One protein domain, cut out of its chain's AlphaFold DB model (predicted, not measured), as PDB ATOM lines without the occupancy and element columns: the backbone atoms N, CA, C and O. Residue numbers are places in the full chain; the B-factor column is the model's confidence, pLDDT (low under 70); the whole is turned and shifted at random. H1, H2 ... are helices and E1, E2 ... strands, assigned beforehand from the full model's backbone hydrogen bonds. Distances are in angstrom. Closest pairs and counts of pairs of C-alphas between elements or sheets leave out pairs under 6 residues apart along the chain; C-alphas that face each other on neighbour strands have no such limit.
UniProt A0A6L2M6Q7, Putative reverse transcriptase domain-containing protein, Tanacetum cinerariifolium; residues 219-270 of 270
ATOM      1  N   GLN A 219      29.178  -4.521 -32.310       92.38
ATOM      2  CA  GLN A 219      29.923  -3.270 -32.366       92.38
ATOM      3  C   GLN A 219      29.302  -2.228 -31.429       92.38
ATOM      4  O   GLN A 219      28.090  -2.015 -31.407       92.38
ATOM      5  N   LYS A 220      30.153  -1.535 -30.665       90.38
ATOM      6  CA  LYS A 220      29.735  -0.414 -29.815       90.38
ATOM      7  C   LYS A 220      29.193   0.722 -30.682       90.38
ATOM      8  O   LYS A 220      29.873   1.146 -31.617       90.38
ATOM      9  N   LYS A 221      28.022   1.254 -30.316       88.75
ATOM     10  CA  LYS A 221      27.395   2.400 -30.988       88.75
ATOM     11  C   LYS A 221      28.361   3.585 -31.059       88.75
ATOM     12  O   LYS A 221      28.868   4.041 -30.030       88.75
ATOM     13  N   ARG A 222      28.585   4.111 -32.264       88.56
ATOM     14  CA  ARG A 222      29.344   5.354 -32.463       88.56
ATOM     15  C   ARG A 222      28.469   6.578 -32.198       88.56
ATOM     16  O   ARG A 222      27.291   6.599 -32.551       88.56
ATOM     17  N   SER A 223      29.059   7.603 -31.584       86.50
ATOM     18  CA  SER A 223      28.432   8.922 -31.498       86.50
ATOM     19  C   SER A 223      28.506   9.596 -32.866       86.50
ATOM     20  O   SER A 223      29.552   9.571 -33.517       86.50
ATOM     21  N   LEU A 224      27.398  10.180 -33.310       85.75
ATOM     22  CA  LEU A 224      27.322  10.949 -34.547       85.75
ATOM     23  C   LEU A 224      26.945  12.389 -34.217       85.75
ATOM     24  O   LEU A 224      26.247  12.647 -33.237       85.75
ATOM     25  N   ALA A 225      27.385  13.316 -35.066       89.00
ATOM     26  CA  ALA A 225      26.987  14.714 -34.970       89.00
ATOM     27  C   ALA A 225      25.449  14.855 -35.055       89.00
ATOM     28  O   ALA A 225      24.811  14.050 -35.746       89.00
ATOM     29  N   PRO A 226      24.848  15.879 -34.420       88.81
ATOM     30  CA  PRO A 226      23.393  16.060 -34.381       88.81
ATOM     31  C   PRO A 226      22.724  16.030 -35.763       88.81
ATOM     32  O   PRO A 226      21.755  15.300 -35.955       88.81
ATOM     33  N   GLU A 227      23.306  16.716 -36.753       88.38
ATOM     34  CA  GLU A 227      22.798  16.739 -38.135       88.38
ATOM     35  C   GLU A 227      22.741  15.328 -38.755       88.38
ATOM     36  O   GLU A 227      21.751  14.934 -39.374       88.38
ATOM     37  N   ARG A 228      23.793  14.523 -38.544       91.69
ATOM     38  CA  ARG A 228      23.879  13.152 -39.072       91.69
ATOM     39  C   ARG A 228      22.893  12.220 -38.373       91.69
ATOM     40  O   ARG A 228      22.302  11.371 -39.035       91.69
ATOM     41  N   ASN A 229      22.701  12.390 -37.065       92.12
ATOM     42  CA  ASN A 229      21.708  11.634 -36.299       92.12
ATOM     43  C   ASN A 229      20.287  11.910 -36.788       92.12
ATOM     44  O   ASN A 229      19.497  10.977 -36.938       92.12
ATOM     45  N   GLU A 230      19.958  13.171 -37.065       92.12
ATOM     46  CA  GLU A 230      18.633  13.517 -37.571       92.12
ATOM     47  C   GLU A 230      18.378  12.898 -38.952       92.12
ATOM     48  O   GLU A 230      17.331  12.282 -39.171       92.12
ATOM     49  N   ALA A 231      19.353  12.998 -39.861       92.56
ATOM     50  CA  ALA A 231      19.266  12.387 -41.185       92.56
ATOM     51  C   ALA A 231      19.157  10.853 -41.114       92.56
ATOM     52  O   ALA A 231      18.354  10.256 -41.834       92.56
ATOM     53  N   MET A 232      19.917  10.217 -40.218       93.19
ATOM     54  CA  MET A 232      19.830   8.778 -39.963       93.19
ATOM     55  C   MET A 232      18.432   8.380 -39.495       93.19
ATOM     56  O   MET A 232      17.850   7.456 -40.055       93.19
ATOM     57  N   ARG A 233      17.870   9.095 -38.511       94.00
ATOM     58  CA  ARG A 233      16.534   8.808 -37.973       94.00
ATOM     59  C   ARG A 233      15.463   8.871 -39.060       94.00
ATOM     60  O   ARG A 233      14.681   7.933 -39.173       94.00
ATOM     61  N   LYS A 234      15.473   9.920 -39.893       95.00
ATOM     62  CA  LYS A 234      14.542  10.055 -41.030       95.00
ATOM     63  C   LYS A 234      14.675   8.880 -42.001       95.00
ATOM     64  O   LYS A 234      13.677   8.289 -42.398       95.00
ATOM     65  N   LYS A 235      15.910   8.490 -42.338       93.56
ATOM     66  CA  LYS A 235      16.146   7.379 -43.269       93.56
ATOM     67  C   LYS A 235      15.703   6.031 -42.703       93.56
ATOM     68  O   LYS A 235      15.120   5.238 -43.433       93.56
ATOM     69  N   VAL A 236      15.966   5.778 -41.423       94.44
ATOM     70  CA  VAL A 236      15.511   4.560 -40.743       94.44
ATOM     71  C   VAL A 236      13.986   4.506 -40.730       94.44
ATOM     72  O   VAL A 236      13.426   3.484 -41.100       94.44
ATOM     73  N   GLU A 237      13.310   5.610 -40.407       95.38
ATOM     74  CA  GLU A 237      11.847   5.682 -40.426       95.38
ATOM     75  C   GLU A 237      11.263   5.389 -41.819       95.38
ATOM     76  O   GLU A 237      10.322   4.605 -41.937       95.38
ATOM     77  N   GLU A 238      11.840   5.957 -42.882       94.69
ATOM     78  CA  GLU A 238      11.450   5.652 -44.265       94.69
ATOM     79  C   GLU A 238      11.607   4.161 -44.601       94.69
ATOM     80  O   GLU A 238      10.713   3.564 -45.200       94.69
ATOM     81  N   LEU A 239      12.730   3.546 -44.216       94.50
ATOM     82  CA  LEU A 239      13.004   2.132 -44.492       94.50
ATOM     83  C   LEU A 239      12.107   1.190 -43.678       94.50
ATOM     84  O   LEU A 239      11.716   0.135 -44.182       94.50
ATOM     85  N   THR A 240      11.753   1.574 -42.452       94.31
ATOM     86  CA  THR A 240      10.776   0.852 -41.631       94.31
ATOM     87  C   THR A 240       9.378   0.955 -42.239       94.31
ATOM     88  O   THR A 240       8.706  -0.061 -42.372       94.31
ATOM     89  N   LYS A 241       8.948   2.144 -42.691       94.44
ATOM     90  CA  LYS A 241       7.653   2.328 -43.386       94.44
ATOM     91  C   LYS A 241       7.563   1.521 -44.682       94.44
ATOM     92  O   LYS A 241       6.491   1.043 -45.034       94.44
ATOM     93  N   ALA A 242       8.686   1.354 -45.377       94.62
ATOM     94  CA  ALA A 242       8.784   0.519 -46.569       94.62
ATOM     95  C   ALA A 242       8.852  -0.994 -46.265       94.62
ATOM     96  O   ALA A 242       9.002  -1.779 -47.199       94.62
ATOM     97  N   ASN A 243       8.778  -1.414 -44.994       91.56
ATOM     98  CA  ASN A 243       8.956  -2.800 -44.540       91.56
ATOM     99  C   ASN A 243      10.292  -3.444 -44.970       91.56
ATOM    100  O   ASN A 243      10.398  -4.668 -45.041       91.56
ATOM    101  N   ILE A 244      11.321  -2.632 -45.236       90.94
ATOM    102  CA  ILE A 244      12.679  -3.107 -45.552       90.94
ATOM    103  C   ILE A 244      13.433  -3.427 -44.259       90.94
ATOM    104  O   ILE A 244      14.144  -4.427 -44.178       90.94
ATOM    105  N   LEU A 245      13.279  -2.576 -43.240       92.56
ATOM    106  CA  LEU A 245      13.818  -2.812 -41.903       92.56
ATOM    107  C   LEU A 245      12.728  -3.350 -40.980       92.56
ATOM    108  O   LEU A 245      11.586  -2.894 -41.012       92.56
ATOM    109  N   ARG A 246      13.110  -4.288 -40.113       92.94
ATOM    110  CA  ARG A 246      12.266  -4.826 -39.046       92.94
ATOM    111  C   ARG A 246      13.000  -4.700 -37.722       92.94
ATOM    112  O   ARG A 246      14.204  -4.937 -37.651       92.94
ATOM    113  N   GLU A 247      12.271  -4.351 -36.672       91.25
ATOM    114  CA  GLU A 247      12.808  -4.374 -35.318       91.25
ATOM    115  C   GLU A 247      13.076  -5.822 -34.877       91.25
ATOM    116  O   GLU A 247      12.206  -6.689 -34.981       91.25
ATOM    117  N   VAL A 248      14.287  -6.082 -34.386       91.00
ATOM    118  CA  VAL A 248      14.702  -7.391 -33.868       91.00
ATOM    119  C   VAL A 248      15.135  -7.223 -32.419       91.00
ATOM    120  O   VAL A 248      16.037  -6.441 -32.112       91.00
ATOM    121  N   LYS A 249      14.495  -7.971 -31.518       90.19
ATOM    122  CA  LYS A 249      14.849  -7.988 -30.096       90.19
ATOM    123  C   LYS A 249      16.040  -8.922 -29.871       90.19
ATOM    124  O   LYS A 249      16.115  -9.986 -30.474       90.19
ATOM    125  N   TYR A 250      16.949  -8.524 -28.982       85.56
ATOM    126  CA  TYR A 250      18.103  -9.327 -28.547       85.56
ATOM    127  C   TYR A 250      19.084  -9.728 -29.656       85.56
ATOM    128  O   TYR A 250      19.608 -10.839 -29.677       85.56
ATOM    129  N   GLN A 251      19.391  -8.797 -30.557       87.56
ATOM    130  CA  GLN A 251      20.318  -9.062 -31.647       87.56
ATOM    131  C   GLN A 251      21.724  -9.446 -31.143       87.56
ATOM    132  O   GLN A 251      22.310  -8.775 -30.283       87.56
ATOM    133  N   THR A 252      22.275 -10.528 -31.699       89.12
ATOM    134  CA  THR A 252      23.641 -11.002 -31.422       89.12
ATOM    135  C   THR A 252      24.685 -10.314 -32.306       89.12
ATOM    136  O   THR A 252      25.786 -10.061 -31.832       89.12
ATOM    137  N   TRP A 253      24.317  -9.909 -33.528       90.00
ATOM    138  CA  TRP A 253      25.183  -9.212 -34.490       90.00
ATOM    139  C   TRP A 253      24.776  -7.750 -34.687       90.00
ATOM    140  O   TRP A 253      23.705  -7.483 -35.235       90.00
ATOM    141  N   VAL A 254      25.623  -6.796 -34.295       91.88
ATOM    142  CA  VAL A 254      25.332  -5.357 -34.449       91.88
ATOM    143  C   VAL A 254      26.478  -4.676 -35.183       91.88
ATOM    144  O   VAL A 254      27.611  -4.709 -34.708       91.88
ATOM    145  N   SER A 255      26.178  -4.034 -36.310       92.12
ATOM    146  CA  SER A 255      27.109  -3.177 -37.047       92.12
ATOM    147  C   SER A 255      26.747  -1.700 -36.881       92.12
ATOM    148  O   SER A 255      25.588  -1.338 -36.670       92.12
ATOM    149  N   ASN A 256      27.754  -0.829 -36.947       92.81
ATOM    150  CA  ASN A 256      27.539   0.613 -36.899       92.81
ATOM    151  C   ASN A 256      27.156   1.166 -38.282       92.81
ATOM    152  O   ASN A 256      27.962   1.033 -39.202       92.81
ATOM    153  N   PRO A 257      26.013   1.861 -38.420       90.19
ATOM    154  CA  PRO A 257      25.669   2.546 -39.660       90.19
ATOM    155  C   PRO A 257      26.563   3.769 -39.894       90.19
ATOM    156  O   PRO A 257      26.867   4.529 -38.963       90.19
ATOM    157  N   VAL A 258      26.949   3.993 -41.148       90.75
ATOM    158  CA  VAL A 258      27.791   5.120 -41.563       90.75
ATOM    159  C   VAL A 258      26.974   6.087 -42.412       90.75
ATOM    160  O   VAL A 258      26.327   5.711 -43.382       90.75
ATOM    161  N   MET A 259      27.014   7.371 -42.059       91.88
ATOM    162  CA  MET A 259      26.355   8.422 -42.837       91.88
ATOM    163  C   MET A 259      27.339   9.028 -43.832       91.88
ATOM    164  O   MET A 259      28.322   9.652 -43.430       91.88
ATOM    165  N   VAL A 260      27.042   8.891 -45.122       92.81
ATOM    166  CA  VAL A 260      27.853   9.439 -46.215       92.81
ATOM    167  C   VAL A 260      27.078  10.551 -46.915       92.81
ATOM    168  O   VAL A 260      25.919  10.371 -47.297       92.81
ATOM    169  N   LYS A 261      27.710  11.715 -47.095       92.25
ATOM    170  CA  LYS A 261      27.142  12.823 -47.873       92.25
ATOM    171  C   LYS A 261      27.500  12.619 -49.343       92.25
ATOM    172  O   LYS A 261      28.674  12.514 -49.679       92.25
ATOM    173  N   LYS A 262      26.497  12.514 -50.215       92.75
ATOM    174  CA  LYS A 262      26.702  12.429 -51.673       92.75
ATOM    175  C   LYS A 262      26.879  13.826 -52.281       92.75
ATOM    176  O   LYS A 262      26.544  14.823 -51.644       92.75
ATOM    177  N   ASP A 263      27.337  13.880 -53.535       91.19
ATOM    178  CA  ASP A 263      27.472  15.126 -54.312       91.19
ATOM    179  C   ASP A 263      26.163  15.929 -54.383       91.19
ATOM    180  O   ASP A 263      26.187  17.152 -54.284       91.19
ATOM    181  N   ASP A 264      25.012  15.246 -54.415       89.50
ATOM    182  CA  ASP A 264      23.667  15.843 -54.343       89.50
ATOM    183  C   ASP A 264      23.366  16.535 -52.994       89.50
ATOM    184  O   ASP A 264      22.218  16.864 -52.702       89.50
ATOM    185  N   ARG A 265      24.359  16.653 -52.104       86.50
ATOM    186  CA  ARG A 265      24.268  17.151 -50.720       86.50
ATOM    187  C   ARG A 265      23.332  16.354 -49.807       86.50
ATOM    188  O   ARG A 265      23.166  16.716 -48.645       86.50
ATOM    189  N   ARG A 266      22.768  15.245 -50.294       89.38
ATOM    190  CA  ARG A 266      21.914  14.334 -49.528       89.38
ATOM    191  C   ARG A 266      22.744  13.335 -48.731       89.38
ATOM    192  O   ARG A 266      23.728  12.778 -49.222       89.38
ATOM    193  N   TRP A 267      22.287  13.078 -47.515       91.31
ATOM    194  CA  TRP A 267      22.810  12.042 -46.639       91.31
ATOM    195  C   TRP A 267      22.288  10.661 -47.059       91.31
ATOM    196  O   TRP A 267      21.102  10.505 -47.357       91.31
ATOM    197  N   LYS A 268      23.164   9.651 -47.077       92.56
ATOM    198  CA  LYS A 268      22.801   8.241 -47.276       92.56
ATOM    199  C   LYS A 268      23.354   7.385 -46.141       92.56
ATOM    200  O   LYS A 268      24.459   7.638 -45.665       92.56
ATOM    201  N   LEU A 269      22.554   6.402 -45.736       93.12
ATOM    202  CA  LEU A 269      22.947   5.343 -44.814       93.12
ATOM    203  C   LEU A 269      23.755   4.302 -45.602       93.12
ATOM    204  O   LEU A 269      23.289   3.847 -46.651       93.12
ATOM    205  N   CYS A 270      24.945   3.974 -45.112       88.56
ATOM    206  CA  CYS A 270      25.823   2.917 -45.596       88.56
ATOM    207  C   CYS A 270      26.105   1.919 -44.472       88.56
ATOM    208  O   CYS A 270      26.146   2.350 -43.293       88.56
TER     209      CYS A 270
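This is residues 219 to 270 of the 270 residues of the protein "Putative reverse transcriptase domain-containing protein" of Tanacetum cinerariifolium (UniProt A0A6L2M6Q7). A small two-strand hairpin, E1 and E2, packs beside the first part of one helix, H1, whose residues 227 to 236 come near it. From the other end of H1 a long open loop, residues 242 to 258, swings out and returns to the hairpin; residues 238 to 243 and 246 to 252 stick out. The 52 printed residues hold one named helix and two named strands, in the order H1, E1, E2, the strands antiparallel; the class is mixed, helices and strands, with under half of the residues in named elements. The whole is only just loose, close to compact, with a radius of gyration of the C-alphas of 12.1 A and spans of 35 by 26 by 16 A.

E1, residues 259 to 261, and E2, residues 267 to 269, form a hairpin, antiparallel at 145 degrees between their directions. N 260 and O 268 are within hydrogen-bond range at 2.9 A, as are N 268 and O 260 at 2.9 A. The closest C-alphas of E2 and H1, residues 226 to 241, are those of Trp 267 and Ala 231, 6.5 A apart. The closest of E1 and H1 are those of Met 259 and Arg 228, also 6.5 A. In H1 every O i to N i+4 pair is within hydrogen-bond range.

E1 begins at C-alpha 259, (26.355, 8.422, -42.837), and E2 ends at C-alpha 269, (22.947, 5.343, -44.814). H1 is 22.7 A long and begins at C-alpha 226, (23.393, 16.060, -34.381).

The two C-alphas farthest apart, those of Tyr 250 and Asp 263, are 36.7 A apart. The link from H1 to E1 is long, with 17 residues, and that from E1 to E2 is tight. The printed part has no cut and ends at the chain's last residue, Cys 270; its mean pLDDT is 91.3, and no printed residue is under 70.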